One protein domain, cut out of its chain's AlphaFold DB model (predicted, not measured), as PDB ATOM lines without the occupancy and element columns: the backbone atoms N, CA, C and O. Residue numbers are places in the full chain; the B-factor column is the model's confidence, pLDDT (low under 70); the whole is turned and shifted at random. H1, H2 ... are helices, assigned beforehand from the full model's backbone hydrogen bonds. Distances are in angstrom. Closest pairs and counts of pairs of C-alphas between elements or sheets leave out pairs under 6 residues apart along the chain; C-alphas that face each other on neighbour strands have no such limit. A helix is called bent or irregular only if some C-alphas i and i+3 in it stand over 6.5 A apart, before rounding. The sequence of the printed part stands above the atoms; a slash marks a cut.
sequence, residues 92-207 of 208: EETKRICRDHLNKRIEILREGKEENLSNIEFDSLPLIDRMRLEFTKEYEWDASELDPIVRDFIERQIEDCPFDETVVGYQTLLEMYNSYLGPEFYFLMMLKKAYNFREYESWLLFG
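This is residues 92 to 207 of the 208 residues of an uncharacterized protein of Caenorhabditis nigoni (UniProt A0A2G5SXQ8). This is a compact body of mostly crossed helices built round H7, with H4 and H5 on opposite sides of it, H1 crossing near its first residues and H8 folding back beside it. H6 packs on H1, H5 and H8, away from the small corner that the short helices H2 and H3 make near H4, at one end of the longest axis. The printed part has 116 residues with eight named helices, H1 to H8 in order along the chain, and no named strand; the class is all helix. The radius of gyration of the C-alphas is 13.8 A, and the spans are 39 by 30 by 28 A.

H1, residues 92 to 111, begins at C-alpha 92 (165.923, 201.537, 110.320) and is 28.5 A long. H2 is residues 113 to 116, 6.4 A from first to last C-alpha and only just neither bent nor irregular. H3 is residues 119 to 124, and H4 is residues 127 to 138, 16.9 A long. H5, residues 143 to 160, is 24.8 A long; it is neither bent nor irregular, but only just, with C-alphas 145 and 148 6.5 A apart. H6 is residues 164 to 175, 16.4 A long. H7, residues 179 to 190, begins at C-alpha 179 (183.367, 186.106, 117.215); it is irregular, with C-alphas 180 and 183 7.1 A apart. H8, residues 197 to 206, ends at C-alpha 206 (167.289, 193.522, 121.014).

H7 is the hub and touches H1, H4, H5 and H8. H5 touches it at a steep tilt of 56 degrees, the closest C-alphas being those of Val 150 and Tyr 186, 5.7 A apart. With residues 132 to 136 alone, H4 touches H7 about perpendicular at 75 degrees, closest at Arg 132 and Glu 184, whose C-alphas are 6.5 A apart. H7 and H8 form a helical hairpin at a shallow tilt of 19 degrees, closest at the C-alphas of Leu 188 and Glu 201, 7.0 A. H1 touches H7 with residues 105 to 110 alone, closest at the C-alphas of Ile 106 and Tyr 180, 6.1 A. H5 and H6 form another helical hairpin, closest at the C-alphas of Ile 158 and Val 167, 5.0 A. H6 touches H1 at the C-alphas of Gly 169 and Cys 98, 5.8 A, and H8 at those of Gly 169 and Leu 205, 5.7 A. H8 also touches H1, the C-alphas of Phe 206 and Cys 98 being 4.9 A apart. H3 is close to H4 but not clearly touching, with the C-alphas of Phe 122 and Arg 130 6.7 A apart; H2 is likewise close to H4, at 7.9 A between the C-alphas of Glu 114 and Leu 133. Each O i to N i+4 pair is within hydrogen-bond range in H1, H3, H4, H6 and H8, against 12 of 14 in H5 and 6 of 8 in H7; H2 is too short for such a pair.

The two C-alphas farthest apart, those of Ser 118 and Glu 159, are 40.7 A apart. The printed part has no cut and no long link. The mean pLDDT of the printed part is 90.3, and residue 115 alone is under 70.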
ATOM      1  N   GLU A  92     164.693 200.810 109.985       96.06
ATOM      2  CA  GLU A  92     165.923 201.537 110.320       96.06
ATOM      3  C   GLU A  92     166.062 201.718 111.836       96.06
ATOM      4  O   GLU A  92     167.156 201.566 112.388       96.06
ATOM      5  N   GLU A  93     164.947 201.968 112.521       95.81
ATOM      6  CA  GLU A  93     164.901 202.007 113.979       95.81
ATOM      7  C   GLU A  93     165.231 200.637 114.588       95.81
ATOM      8  O   GLU A  93     166.104 200.546 115.453       95.81
ATOM      9  N   THR A  94     164.627 199.556 114.086       96.12
ATOM     10  CA  THR A  94     164.920 198.184 114.527       96.12
ATOM     11  C   THR A  94     166.398 197.838 114.334       96.12
ATOM     12  O   THR A  94     167.038 197.315 115.251       96.12
ATOM     13  N   LYS A  95     166.986 198.185 113.178       97.81
ATOM     14  CA  LYS A  95     168.428 198.014 112.931       97.81
ATOM     15  C   LYS A  95     169.271 198.787 113.939       97.81
ATOM     16  O   LYS A  95     170.288 198.271 114.402       97.81
ATOM     17  N   ARG A  96     168.876 200.018 114.279       97.62
ATOM     18  CA  ARG A  96     169.581 200.840 115.271       97.62
ATOM     19  C   ARG A  96     169.537 200.196 116.655       97.62
ATOM     20  O   ARG A  96     170.595 200.024 117.252       97.62
ATOM     21  N   ILE A  97     168.351 199.807 117.127       96.94
ATOM     22  CA  ILE A  97     168.161 199.157 118.434       96.94
ATOM     23  C   ILE A  97     169.013 197.890 118.524       96.94
ATOM     24  O   ILE A  97     169.794 197.739 119.465       96.94
ATOM     25  N   CYS A  98     168.923 197.024 117.511       97.62
ATOM     26  CA  CYS A  98     169.689 195.784 117.450       97.62
ATOM     27  C   CYS A  98     171.200 196.046 117.473       97.62
ATOM     28  O   CYS A  98     171.925 195.497 118.300       97.62
ATOM     29  N   ARG A  99     171.688 196.950 116.616       97.88
ATOM     30  CA  ARG A  99     173.115 197.287 116.536       97.88
ATOM     31  C   ARG A  99     173.649 197.849 117.852       97.88
ATOM     32  O   ARG A  99     174.742 197.471 118.277       97.88
ATOM     33  N   ASP A 100     172.901 198.735 118.500       97.69
ATOM     34  CA  ASP A 100     173.293 199.320 119.782       97.69
ATOM     35  C   ASP A 100     173.332 198.264 120.890       97.69
ATOM     36  O   ASP A 100     174.253 198.267 121.712       97.69
ATOM     37  N   HIS A 101     172.366 197.342 120.906       96.56
ATOM     38  CA  HIS A 101     172.350 196.226 121.845       96.56
ATOM     39  C   HIS A 101     173.540 195.280 121.626       96.56
ATOM     40  O   HIS A 101     174.318 195.042 122.553       96.56
ATOM     41  N   LEU A 102     173.748 194.809 120.395       96.38
ATOM     42  CA  LEU A 102     174.839 193.895 120.051       96.38
ATOM     43  C   LEU A 102     176.217 194.509 120.319       96.38
ATOM     44  O   LEU A 102     177.108 193.827 120.819       96.38
ATOM     45  N   ASN A 103     176.403 195.807 120.060       96.31
ATOM     46  CA  ASN A 103     177.648 196.495 120.412       96.31
ATOM     47  C   ASN A 103     177.891 196.500 121.926       96.31
ATOM     48  O   ASN A 103     179.001 196.196 122.358       96.31
ATOM     49  N   LYS A 104     176.859 196.777 122.738       93.25
ATOM     50  CA  LYS A 104     176.968 196.690 124.204       93.25
ATOM     51  C   LYS A 104     177.321 195.272 124.654       93.25
ATOM     52  O   LYS A 104     178.178 195.116 125.520       93.25
ATOM     53  N   ARG A 105     176.715 194.242 124.050       90.88
ATOM     54  CA  ARG A 105     177.054 192.833 124.319       90.88
ATOM     55  C   ARG A 105     178.516 192.539 124.000       90.88
ATOM     56  O   ARG A 105     179.235 192.046 124.862       90.88
ATOM     57  N   ILE A 106     178.989 192.917 122.812       93.06
ATOM     58  CA  ILE A 106     180.393 192.742 122.412       93.06
ATOM     59  C   ILE A 106     181.337 193.425 123.407       93.06
ATOM     60  O   ILE A 106     182.367 192.853 123.755       93.06
ATOM     61  N   GLU A 107     181.012 194.632 123.875       92.12
ATOM     62  CA  GLU A 107     181.824 195.335 124.872       92.12
ATOM     63  C   GLU A 107     181.900 194.577 126.200       92.12
ATOM     64  O   GLU A 107     183.006 194.369 126.701       92.12
ATOM     65  N   ILE A 108     180.762 194.110 126.727       86.88
ATOM     66  CA  ILE A 108     180.693 193.320 127.967       86.88
ATOM     67  C   ILE A 108     181.545 192.050 127.849       86.88
ATOM     68  O   ILE A 108     182.385 191.784 128.714       86.88
ATOM     69  N   LEU A 109     181.369 191.306 126.753       87.00
ATOM     70  CA  LEU A 109     182.053 190.035 126.505       87.00
ATOM     71  C   LEU A 109     183.559 190.232 126.309       87.00
ATOM     72  O   LEU A 109     184.365 189.485 126.856       87.00
ATOM     73  N   ARG A 110     183.959 191.273 125.571       86.88
ATOM     74  CA  ARG A 110     185.371 191.600 125.330       86.88
ATOM     75  C   ARG A 110     186.099 192.013 126.605       86.88
ATOM     76  O   ARG A 110     187.285 191.733 126.746       86.88
ATOM     77  N   GLU A 111     185.427 192.727 127.504       86.81
ATOM     78  CA  GLU A 111     186.028 193.171 128.763       86.81
ATOM     79  C   GLU A 111     186.200 192.033 129.777       86.81
ATOM     80  O   GLU A 111     186.894 192.228 130.775       86.81
ATOM     81  N   GLY A 112     185.583 190.866 129.548       76.88
ATOM     82  CA  GLY A 112     185.689 189.710 130.443       76.88
ATOM     83  C   GLY A 112     185.171 189.997 131.855       76.88
ATOM     84  O   GLY A 112     185.526 189.304 132.809       76.88
ATOM     85  N   LYS A 113     184.335 191.034 132.023       70.25
ATOM     86  CA  LYS A 113     183.810 191.461 133.334       70.25
ATOM     87  C   LYS A 113     183.058 190.342 134.049       70.25
ATOM     88  O   LYS A 113     183.013 190.313 135.275       70.25
ATOM     89  N   GLU A 114     182.501 189.413 133.283       70.94
ATOM     90  CA  GLU A 114     181.667 188.329 133.782       70.94
ATOM     91  C   GLU A 114     182.471 187.109 134.273       70.94
ATOM     92  O   GLU A 114     181.917 186.217 134.916       70.94
ATOM     93  N   GLU A 115     183.787 187.072 134.034       69.44
ATOM     94  CA  GLU A 115     184.653 185.958 134.451       69.44
ATOM     95  C   GLU A 115     184.948 185.962 135.961       69.44
ATOM     96  O   GLU A 115     185.252 184.916 136.533       69.44
ATOM     97  N   ASN A 116     184.813 187.116 136.625       74.88
ATOM     98  CA  ASN A 116     185.171 187.311 138.038       74.88
ATOM     99  C   ASN A 116     183.984 187.709 138.929       74.88
ATOM    100  O   ASN A 116     184.171 188.371 139.951       74.88
ATOM    101  N   LEU A 117     182.765 187.328 138.548       81.88
ATOM    102  CA  LEU A 117     181.569 187.635 139.332       81.88
ATOM    103  C   LEU A 117     181.547 186.842 140.643       81.88
ATOM    104  O   LEU A 117     181.801 185.635 140.670       81.88
ATOM    105  N   SER A 118     181.193 187.515 141.736       85.06
ATOM    106  CA  SER A 118     180.805 186.842 142.975       85.06
ATOM    107  C   SER A 118     179.496 186.067 142.781       85.06
ATOM    108  O   SER A 118     178.711 186.369 141.885       85.06
ATOM    109  N   ASN A 119     179.210 185.098 143.658       85.62
ATOM    110  CA  ASN A 119     177.960 184.328 143.578       85.62
ATOM    111  C   ASN A 119     176.711 185.227 143.615       85.62
ATOM    112  O   ASN A 119     175.754 184.966 142.903       85.62
ATOM    113  N   ILE A 120     176.738 186.313 144.398       87.94
ATOM    114  CA  ILE A 120     175.615 187.261 144.493       87.94
ATOM    115  C   ILE A 120     175.419 188.004 143.166       87.94
ATOM    116  O   ILE A 120     174.289 188.178 142.718       87.94
ATOM    117  N   GLU A 121     176.510 188.440 142.535       86.62
ATOM    118  CA  GLU A 121     176.450 189.124 141.241       86.62
ATOM    119  C   GLU A 121     176.001 188.166 140.138       86.62
ATOM    120  O   GLU A 121     175.132 188.521 139.346       86.62
ATOM    121  N   PHE A 122     176.511 186.932 140.135       86.81
ATOM    122  CA  PHE A 122     176.074 185.885 139.216       86.81
ATOM    123  C   PHE A 122     174.576 185.599 139.360       86.81
ATOM    124  O   PHE A 122     173.860 185.612 138.365       86.81
ATOM    125  N   ASP A 123     174.076 185.421 140.584       85.88
ATOM    126  CA  ASP A 123     172.658 185.145 140.839       85.88
ATOM    127  C   ASP A 123     171.744 186.308 140.422       85.88
ATOM    128  O   ASP A 123     170.575 186.080 140.111       85.88
ATOM    129  N   SER A 124     172.271 187.535 140.375       87.38
ATOM    130  CA  SER A 124     171.541 188.722 139.917       87.38
ATOM    131  C   SER A 124     171.477 188.879 138.395       87.38
ATOM    132  O   SER A 124     170.695 189.697 137.907       87.38
ATOM    133  N   LEU A 125     172.274 188.113 137.642       84.75
ATOM    134  CA  LEU A 125     172.257 188.164 136.185       84.75
ATOM    135  C   LEU A 125     170.933 187.633 135.614       84.75
ATOM    136  O   LEU A 125     170.313 186.735 136.202       84.75
ATOM    137  N   PRO A 126     170.534 188.113 134.421       83.75
ATOM    138  CA  PRO A 126     169.495 187.472 133.629       83.75
ATOM    139  C   PRO A 126     169.753 185.968 133.496       83.75
ATOM    140  O   PRO A 126     170.892 185.528 133.337       83.75
ATOM    141  N   LEU A 127     168.685 185.165 133.533       82.69
ATOM    142  CA  LEU A 127     168.790 183.704 133.450       82.69
ATOM    143  C   LEU A 127     169.623 183.259 132.239       82.69
ATOM    144  O   LEU A 127     170.459 182.369 132.369       82.69
ATOM    145  N   ILE A 128     169.417 183.908 131.093       81.81
ATOM    146  CA  ILE A 128     170.120 183.602 129.848       81.81
ATOM    147  C   ILE A 128     171.634 183.831 129.958       81.81
ATOM    148  O   ILE A 128     172.412 182.994 129.507       81.81
ATOM    149  N   ASP A 129     172.060 184.891 130.651       84.94
ATOM    150  CA  ASP A 129     173.476 185.176 130.889       84.94
ATOM    151  C   ASP A 129     174.107 184.161 131.837       84.94
ATOM    152  O   ASP A 129     175.226 183.713 131.589       84.94
ATOM    153  N   ARG A 130     173.382 183.740 132.882       86.69
ATOM    154  CA  ARG A 130     173.849 182.679 133.790       86.69
ATOM    155  C   ARG A 130     174.060 181.367 133.048       86.69
ATOM    156  O   ARG A 130     175.135 180.784 133.144       86.69
ATOM    157  N   MET A 131     173.065 180.946 132.268       82.50
ATOM    158  CA  MET A 131     173.130 179.703 131.496       82.50
ATOM    159  C   MET A 131     174.246 179.741 130.448       82.50
ATOM    160  O   MET A 131     174.983 178.769 130.295       82.50
ATOM    161  N   ARG A 132     174.422 180.875 129.758       84.69
ATOM    162  CA  ARG A 132     175.538 181.071 128.825       84.69
ATOM    163  C   ARG A 132     176.883 181.014 129.551       84.69
ATOM    164  O   ARG A 132     177.794 180.359 129.058       84.69
ATOM    165  N   LEU A 133     177.030 181.661 130.707       86.00
ATOM    166  CA  LEU A 133     178.272 181.608 131.484       86.00
ATOM    167  C   LEU A 133     178.609 180.187 131.922       86.00
ATOM    168  O   LEU A 133     179.754 179.771 131.769       86.00
ATOM    169  N   GLU A 134     177.629 179.444 132.434       84.25
ATOM    170  CA  GLU A 134     177.783 178.024 132.770       84.25
ATOM    171  C   GLU A 134     178.246 177.228 131.549       84.25
ATOM    172  O   GLU A 134     179.266 176.543 131.613       84.25
ATOM    173  N   PHE A 135     177.587 177.423 130.403       82.69
ATOM    174  CA  PHE A 135     177.970 176.800 129.142       82.69
ATOM    175  C   PHE A 135     179.413 177.156 128.728       82.69
ATOM    176  O   PHE A 135     180.229 176.276 128.484       82.69
ATOM    177  N   THR A 136     179.791 178.433 128.710       82.25
ATOM    178  CA  THR A 136     181.147 178.850 128.300       82.25
ATOM    179  C   THR A 136     182.253 178.440 129.274       82.25
ATOM    180  O   THR A 136     183.406 178.338 128.867       82.25
ATOM    181  N   LYS A 137     181.935 178.195 130.552       81.38
ATOM    182  CA  LYS A 137     182.900 177.688 131.543       81.38
ATOM    183  C   LYS A 137     183.185 176.199 131.365       81.38
ATOM    184  O   LYS A 137     184.290 175.756 131.664       81.38
ATOM    185  N   GLU A 138     182.192 175.430 130.931       78.50
ATOM    186  CA  GLU A 138     182.327 173.987 130.721       78.50
ATOM    187  C   GLU A 138     183.008 173.639 129.392       78.50
ATOM    188  O   GLU A 138     183.639 172.585 129.287       78.50
ATOM    189  N   TYR A 139     182.904 174.519 128.393       75.75
ATOM    190  CA  TYR A 139     183.381 174.267 127.038       75.75
ATOM    191  C   TYR A 139     184.420 175.303 126.605       75.75
ATOM    192  O   TYR A 139     184.113 176.481 126.425       75.75
ATOM    193  N   GLU A 140     185.647 174.844 126.355       79.12
ATOM    194  CA  GLU A 140     186.598 175.615 125.555       79.12
ATOM    195  C   GLU A 140     186.065 175.717 124.122       79.12
ATOM    196  O   GLU A 140     185.657 174.716 123.527       79.12
ATOM    197  N   TRP A 141     186.053 176.928 123.571       82.00
ATOM    198  CA  TRP A 141     185.552 177.195 122.229       82.00
ATOM    199  C   TRP A 141     186.620 177.883 121.382       82.00
ATOM    200  O   TRP A 141     187.332 178.772 121.850       82.00
ATOM    201  N   ASP A 142     186.717 177.472 120.119       87.56
ATOM    202  CA  ASP A 142     187.534 178.131 119.104       87.56
ATOM    203  C   ASP A 142     186.618 178.858 118.117       87.56
ATOM    204  O   ASP A 142     185.760 178.248 117.474       87.56
ATOM    205  N   ALA A 143     186.825 180.167 117.971       89.12
ATOM    206  CA  ALA A 143     186.128 180.991 116.993       89.12
ATOM    207  C   ALA A 143     186.232 180.416 115.569       89.12
ATOM    208  O   ALA A 143     185.271 180.495 114.806       89.12
ATOM    209  N   SER A 144     187.369 179.807 115.212       92.12
ATOM    210  CA  SER A 144     187.594 179.274 113.864       92.12
ATOM    211  C   SER A 144     186.677 178.093 113.516       92.12
ATOM    212  O   SER A 144     186.305 177.922 112.352       92.12
ATOM    213  N   GLU A 145     186.265 177.324 114.526       92.38
ATOM    214  CA  GLU A 145     185.344 176.194 114.394       92.38
ATOM    215  C   GLU A 145     183.887 176.621 114.613       92.38
ATOM    216  O   GLU A 145     182.984 176.147 113.922       92.38
ATOM    217  N   LEU A 146     183.662 177.539 115.558       92.19
ATOM    218  CA  LEU A 146     182.335 177.966 115.989       92.19
ATOM    219  C   LEU A 146     181.671 178.938 115.008       92.19
ATOM    220  O   LEU A 146     180.495 178.778 114.678       92.19
ATOM    221  N   ASP A 147     182.413 179.937 114.524       95.19
ATOM    222  CA  ASP A 147     181.856 181.021 113.710       95.19
ATOM    223  C   ASP A 147     181.171 180.534 112.424       95.19
ATOM    224  O   ASP A 147     180.098 181.050 112.108       95.19
ATOM    225  N   PRO A 148     181.705 179.544 111.678       97.00
ATOM    226  CA  PRO A 148     181.006 179.000 110.516       97.00
ATOM    227  C   PRO A 148     179.652 178.371 110.869       97.00
ATOM    228  O   PRO A 148     178.685 178.560 110.135       97.00
ATOM    229  N   ILE A 149     179.570 177.657 111.998       96.12
ATOM    230  CA  ILE A 149     178.338 177.002 112.466       96.12
ATOM    231  C   ILE A 149     177.298 178.058 112.845       96.12
ATOM    232  O   ILE A 149     176.132 177.961 112.466       96.12
ATOM    233  N   VAL A 150     177.729 179.088 113.573       96.50
ATOM    234  CA  VAL A 150     176.850 180.173 114.014       96.50
ATOM    235  C   VAL A 150     176.359 181.002 112.828       96.50
ATOM    236  O   VAL A 150     175.178 181.329 112.767       96.50
ATOM    237  N   ARG A 151     177.221 181.304 111.854       97.69
ATOM    238  CA  ARG A 151     176.820 182.028 110.637       97.69
ATOM    239  C   ARG A 151     175.798 181.247 109.813       97.69
ATOM    240  O   ARG A 151     174.792 181.831 109.430       97.69
ATOM    241  N   ASP A 152     175.999 179.944 109.623       97.75
ATOM    242  CA  ASP A 152     175.026 179.061 108.958       97.75
ATOM    243  C   ASP A 152     173.682 179.030 109.711       97.75
ATOM    244  O   ASP A 152     172.611 179.063 109.105       97.75
ATOM    245  N   PHE A 153     173.710 179.037 111.048       96.44
ATOM    246  CA  PHE A 153     172.498 179.181 111.855       96.44
ATOM    247  C   PHE A 153     171.791 180.526 111.620       96.44
ATOM    248  O   PHE A 153     170.577 180.529 111.404       96.44
ATOM    249  N   ILE A 154     172.531 181.640 111.629       97.56
ATOM    250  CA  ILE A 154     171.996 182.993 111.400       97.56
ATOM    251  C   ILE A 154     171.363 183.096 110.009       97.56
ATOM    252  O   ILE A 154     170.228 183.550 109.894       97.56
ATOM    253  N   GLU A 155     172.054 182.632 108.967       97.88
ATOM    254  CA  GLU A 155     171.545 182.639 107.589       97.88
ATOM    255  C   GLU A 155     170.229 181.861 107.479       97.88
ATOM    256  O   GLU A 155     169.247 182.379 106.950       97.88
ATOM    257  N   ARG A 156     170.140 180.675 108.098       96.62
ATOM    258  CA  ARG A 156     168.876 179.927 108.166       96.62
ATOM    259  C   ARG A 156     167.786 180.656 108.942       96.62
ATOM    260  O   ARG A 156     166.619 180.516 108.606       96.62
ATOM    261  N   GLN A 157     168.117 181.400 110.001       95.00
ATOM    262  CA  GLN A 157     167.098 182.188 110.704       95.00
ATOM    263  C   GLN A 157     166.575 183.347 109.856       95.00
ATOM    264  O   GLN A 157     165.389 183.643 109.929       95.00
ATOM    265  N   ILE A 158     167.406 183.949 109.004       96.88
ATOM    266  CA  ILE A 158     166.956 184.974 108.051       96.88
ATOM    267  C   ILE A 158     165.973 184.380 107.029       96.88
ATOM    268  O   ILE A 158     165.019 185.052 106.648       96.88
ATOM    269  N   GLU A 159     166.189 183.136 106.595       95.88
ATOM    270  CA  GLU A 159     165.334 182.462 105.607       95.88
ATOM    271  C   GLU A 159     164.035 181.894 106.204       95.88
ATOM    272  O   GLU A 159     162.974 182.008 105.592       95.88
ATOM    273  N   ASP A 160     164.114 181.281 107.389       93.12
ATOM    274  CA  ASP A 160     163.015 180.502 107.973       93.12
ATOM    275  C   ASP A 160     162.131 181.303 108.946       93.12
ATOM    276  O   ASP A 160     161.038 180.847 109.300       93.12
ATOM    277  N   CYS A 161     162.600 182.445 109.469       91.44
ATOM    278  CA  CYS A 161     161.889 183.144 110.537       91.44
ATOM    279  C   CYS A 161     160.661 183.904 109.996       91.44
ATOM    280  O   CYS A 161     160.805 184.753 109.121       91.44
ATOM    281  N   PRO A 162     159.453 183.669 110.546       91.44
ATOM    282  CA  PRO A 162     158.232 184.352 110.117       91.44
ATOM    283  C   PRO A 162     158.088 185.785 110.656       91.44
ATOM    284  O   PRO A 162     157.098 186.437 110.338       91.44
ATOM    285  N   PHE A 163     159.004 186.257 111.507       92.69
ATOM    286  CA  PHE A 163     158.908 187.564 112.159       92.69
ATOM    287  C   PHE A 163     159.893 188.548 111.534       92.69
ATOM    288  O   PHE A 163     161.105 188.412 111.714       92.69
ATOM    289  N   ASP A 164     159.365 189.559 110.840       94.19
ATOM    290  CA  ASP A 164     160.167 190.550 110.114       94.19
ATOM    291  C   ASP A 164     161.159 191.284 111.027       94.19
ATOM    292  O   ASP A 164     162.310 191.487 110.648       94.19
ATOM    293  N   GLU A 165     160.751 191.626 112.254       95.31
ATOM    294  CA  GLU A 165     161.638 192.260 113.235       95.31
ATOM    295  C   GLU A 165     162.854 191.375 113.530       95.31
ATOM    296  O   GLU A 165     163.997 191.807 113.381       95.31
ATOM    297  N   THR A 166     162.623 190.104 113.863       95.88
ATOM    298  CA  THR A 166     163.678 189.122 114.128       95.88
ATOM    299  C   THR A 166     164.580 188.915 112.911       95.88
ATOM    300  O   THR A 166     165.800 188.829 113.059       95.88
ATOM    301  N   VAL A 167     164.014 188.883 111.699       97.31
ATOM    302  CA  VAL A 167     164.786 188.798 110.449       97.31
ATOM    303  C   VAL A 167     165.709 190.010 110.299       97.31
ATOM    304  O   VAL A 167     166.894 189.840 110.008       97.31
ATOM    305  N   VAL A 168     165.214 191.224 110.559       97.69
ATOM    306  CA  VAL A 168     166.032 192.450 110.564       97.69
ATOM    307  C   VAL A 168     167.133 192.374 111.628       97.69
ATOM    308  O   VAL A 168     168.272 192.774 111.361       97.69
ATOM    309  N   GLY A 169     166.832 191.820 112.804       97.88
ATOM    310  CA  GLY A 169     167.812 191.566 113.859       97.88
ATOM    311  C   GLY A 169     168.940 190.642 113.396       97.88
ATOM    312  O   GLY A 169     170.114 190.997 113.493       97.88
ATOM    313  N   TYR A 170     168.608 189.495 112.801       98.25
ATOM    314  CA  TYR A 170     169.608 188.559 112.283       98.25
ATOM    315  C   TYR A 170     170.412 189.110 111.104       98.25
ATOM    316  O   TYR A 170     171.619 188.878 111.036       98.25
ATOM    317  N   GLN A 171     169.789 189.870 110.201       98.31
ATOM    318  CA  GLN A 171     170.511 190.574 109.137       98.31
ATOM    319  C   GLN A 171     171.526 191.560 109.724       98.31
ATOM    320  O   GLN A 171     172.682 191.581 109.304       98.31
ATOM    321  N   THR A 172     171.117 192.328 110.737       98.00
ATOM    322  CA  THR A 172     171.997 193.270 111.442       98.00
ATOM    323  C   THR A 172     173.153 192.535 112.111       98.00
ATOM    324  O   THR A 172     174.307 192.912 111.912       98.00
ATOM    325  N   LEU A 173     172.863 191.449 112.834       98.06
ATOM    326  CA  LEU A 173     173.868 190.587 113.450       98.06
ATOM    327  C   LEU A 173     174.863 190.045 112.419       98.06
ATOM    328  O   LEU A 173     176.063 190.061 112.678       98.06
ATOM    329  N   LEU A 174     174.390 189.585 111.259       97.81
ATOM    330  CA  LEU A 174     175.244 189.045 110.203       97.81
ATOM    331  C   LEU A 174     176.173 190.118 109.612       97.81
ATOM    332  O   LEU A 174     177.362 189.852 109.418       97.81
ATOM    333  N   GLU A 175     175.647 191.326 109.369       97.19
ATOM    334  CA  GLU A 175     176.403 192.486 108.875       97.19
ATOM    335  C   GLU A 175     177.542 192.882 109.829       97.19
ATOM    336  O   GLU A 175     178.636 193.227 109.379       97.19
ATOM    337  N   MET A 176     177.297 192.826 111.143       96.50
ATOM    338  CA  MET A 176     178.248 193.258 112.176       96.50
ATOM    339  C   MET A 176     178.902 192.110 112.951       96.50
ATOM    340  O   MET A 176     179.479 192.341 114.017       96.50
ATOM    341  N   TYR A 177     178.800 190.881 112.440       96.75
ATOM    342  CA  TYR A 177     179.131 189.684 113.204       96.75
ATOM    343  C   TYR A 177     180.546 189.738 113.782       96.75
ATOM    344  O   TYR A 177     181.527 189.997 113.075       96.75
ATOM    345  N   ASN A 178     180.642 189.415 115.067       95.75
ATOM    346  CA  ASN A 178     181.876 189.382 115.831       95.75
ATOM    347  C   ASN A 178     181.970 188.055 116.594       95.75
ATOM    348  O   ASN A 178     181.000 187.652 117.230       95.75
ATOM    349  N   SER A 179     183.140 187.412 116.580       94.19
ATOM    350  CA  SER A 179     183.367 186.106 117.215       94.19
ATOM    351  C   SER A 179     183.085 186.084 118.722       94.19
ATOM    352  O   SER A 179     182.769 185.026 119.255       94.19
ATOM    353  N   TYR A 180     183.128 187.231 119.419       92.00
ATOM    354  CA  TYR A 180     182.702 187.310 120.826       92.00
ATOM    355  C   TYR A 180     181.235 186.904 121.026       92.00
ATOM    356  O   TYR A 180     180.900 186.368 122.075       92.00
ATOM    357  N   LEU A 181     180.375 187.116 120.025       92.69
ATOM    358  CA  LEU A 181     178.963 186.720 120.062       92.69
ATOM    359  C   LEU A 181     178.751 185.236 119.725       92.69
ATOM    360  O   LEU A 181     177.672 184.700 119.977       92.69
ATOM    361  N   GLY A 182     179.763 184.562 119.170       92.62
ATOM    362  CA  GLY A 182     179.673 183.174 118.713       92.62
ATOM    363  C   GLY A 182     179.098 182.225 119.769       92.62
ATOM    364  O   GLY A 182     178.102 181.557 119.486       92.62
ATOM    365  N   PRO A 183     179.635 182.192 121.003       90.44
ATOM    366  CA  PRO A 183     179.108 181.326 122.056       90.44
ATOM    367  C   PRO A 183     177.640 181.583 122.403       90.44
ATOM    368  O   PRO A 183     176.912 180.638 122.696       90.44
ATOM    369  N   GLU A 184     177.184 182.836 122.344       90.50
ATOM    370  CA  GLU A 184     175.802 183.197 122.680       90.50
ATOM    371  C   GLU A 184     174.826 182.637 121.654       90.50
ATOM    372  O   GLU A 184     173.841 181.990 122.005       90.50
ATOM    373  N   PHE A 185     175.136 182.831 120.373       93.56
ATOM    374  CA  PHE A 185     174.282 182.366 119.288       93.56
ATOM    375  C   PHE A 185     174.428 180.865 119.027       93.56
ATOM    376  O   PHE A 185     173.471 180.228 118.590       93.56
ATOM    377  N   TYR A 186     175.567 180.262 119.374       91.94
ATOM    378  CA  TYR A 186     175.690 178.808 119.438       91.94
ATOM    379  C   TYR A 186     174.809 178.224 120.544       91.94
ATOM    380  O   TYR A 186     174.080 177.259 120.316       91.94
ATOM    381  N   PHE A 187     174.824 178.826 121.734       90.25
ATOM    382  CA  PHE A 187     173.945 178.417 122.823       90.25
ATOM    383  C   PHE A 187     172.465 178.590 122.444       90.25
ATOM    384  O   PHE A 187     171.671 177.665 122.617       90.25
ATOM    385  N   LEU A 188     172.102 179.722 121.828       92.06
ATOM    386  CA  LEU A 188     170.755 179.956 121.305       92.06
ATOM    387  C   LEU A 188     170.340 178.878 120.290       92.06
ATOM    388  O   LEU A 188     169.238 178.339 120.379       92.06
ATOM    389  N   MET A 189     171.230 178.504 119.365       91.75
ATOM    390  CA  MET A 189     170.991 177.421 118.404       91.75
ATOM    391  C   MET A 189     170.661 176.095 119.109       91.75
ATOM    392  O   MET A 189     169.738 175.388 118.692       91.75
ATOM    393  N   MET A 190     171.360 175.764 120.198       88.50
ATOM    394  CA  MET A 190     171.084 174.558 120.993       88.50
ATOM    395  C   MET A 190     169.701 174.603 121.662       88.50
ATOM    396  O   MET A 190     169.072 173.561 121.860       88.50
ATOM    397  N   LEU A 191     169.187 175.803 121.943       87.62
ATOM    398  CA  LEU A 191     167.863 176.036 122.513       87.62
ATOM    399  C   LEU A 191     166.734 176.125 121.479       87.62
ATOM    400  O   LEU A 191     165.591 176.312 121.881       87.62
ATOM    401  N   LYS A 192     166.982 175.927 120.176       85.81
ATOM    402  CA  LYS A 192     165.960 176.084 119.115       85.81
ATOM    403  C   LYS A 192     164.663 175.290 119.334       85.81
ATOM    404  O   LYS A 192     163.618 175.643 118.800       85.81
ATOM    405  N   LYS A 193     164.713 174.199 120.106       84.50
ATOM    406  CA  LYS A 193     163.541 173.364 120.439       84.50
ATOM    407  C   LYS A 193     162.926 173.663 121.813       84.50
ATOM    408  O   LYS A 193     161.966 172.996 122.193       84.50
ATOM    409  N   ALA A 194     163.488 174.595 122.576       83.94
ATOM    410  CA  ALA A 194     162.978 174.986 123.881       83.94
ATOM    411  C   ALA A 194     161.761 175.911 123.737       83.94
ATOM    412  O   ALA A 194     161.690 176.718 122.812       83.94
ATOM    413  N   TYR A 195     160.824 175.823 124.683       73.88
ATOM    414  CA  TYR A 195     159.601 176.638 124.688       73.88
ATOM    415  C   TYR A 195     159.898 178.150 124.739       73.88
ATOM    416  O   TYR A 195     159.227 178.928 124.075       73.88
ATOM    417  N   ASN A 196     160.975 178.548 125.425       83.00
ATOM    418  CA  ASN A 196     161.364 179.953 125.604       83.00
ATOM    419  C   ASN A 196     162.356 180.454 124.538       83.00
ATOM    420  O   ASN A 196     162.979 181.495 124.724       83.00
ATOM    421  N   PHE A 197     162.557 179.719 123.436       89.88
ATOM    422  CA  PHE A 197     163.545 180.091 122.414       89.88
ATOM    423  C   PHE A 197     163.364 181.532 121.920       89.88
ATOM    424  O   PHE A 197     164.340 182.264 121.814       89.88
ATOM    425  N   ARG A 198     162.113 181.942 121.678       89.75
ATOM    426  CA  ARG A 198     161.781 183.283 121.181       89.75
ATOM    427  C   ARG A 198     162.147 184.389 122.156       89.75
ATOM    428  O   ARG A 198     162.670 185.407 121.735       89.75
ATOM    429  N   GLU A 199     161.913 184.179 123.446       89.50
ATOM    430  CA  GLU A 199     162.274 185.161 124.470       89.50
ATOM    431  C   GLU A 199     163.791 185.372 124.494       89.50
ATOM    432  O   GLU A 199     164.264 186.501 124.511       89.50
ATOM    433  N   TYR A 200     164.570 184.290 124.414       90.31
ATOM    434  CA  TYR A 200     166.031 184.388 124.382       90.31
ATOM    435  C   TYR A 200     166.565 184.967 123.075       90.31
ATOM    436  O   TYR A 200     167.558 185.687 123.085       90.31
ATOM    437  N   GLU A 201     165.918 184.654 121.958       93.25
ATOM    438  CA  GLU A 201     166.242 185.206 120.647       93.25
ATOM    439  C   GLU A 201     166.016 186.720 120.617       93.25
ATOM    440  O   GLU A 201     166.940 187.462 120.281       93.25
ATOM    441  N   SER A 202     164.836 187.186 121.035       93.12
ATOM    442  CA  SER A 202     164.527 188.615 121.132       93.12
ATOM    443  C   SER A 202     165.454 189.323 122.109       93.12
ATOM    444  O   SER A 202     166.009 190.371 121.779       93.12
ATOM    445  N   TRP A 203     165.720 188.712 123.263       92.75
ATOM    446  CA  TRP A 203     166.633 189.283 124.241       92.75
ATOM    447  C   TRP A 203     168.060 189.410 123.695       92.75
ATOM    448  O   TRP A 203     168.685 190.448 123.874       92.75
ATOM    449  N   LEU A 204     168.582 188.400 122.988       93.38
ATOM    450  CA  LEU A 204     169.938 188.447 122.423       93.38
ATOM    451  C   LEU A 204     170.065 189.431 121.256       93.38
ATOM    452  O   LEU A 204     171.137 189.998 121.041       93.38
ATOM    453  N   LEU A 205     169.002 189.614 120.474       96.06
ATOM    454  CA  LEU A 205     169.012 190.525 119.331       96.06
ATOM    455  C   LEU A 205     168.723 191.974 119.736       96.06
ATOM    456  O   LEU A 205     169.314 192.886 119.157       96.06
ATOM    457  N   PHE A 206     167.848 192.199 120.717       95.56
ATOM    458  CA  PHE A 206     167.289 193.522 121.014       95.56
ATOM    459  C   PHE A 206     167.363 193.936 122.490       95.56
ATOM    460  O   PHE A 206     167.283 195.129 122.792       95.56
ATOM    461  N   GLY A 207     167.580 192.998 123.412       90.19
ATOM    462  CA  GLY A 207     167.778 193.277 124.836       90.19
ATOM    463  C   GLY A 207     166.519 193.475 125.669       90.19
ATOM    464  O   GLY A 207     166.636 194.021 126.768       90.19
TER     465      GLY A 207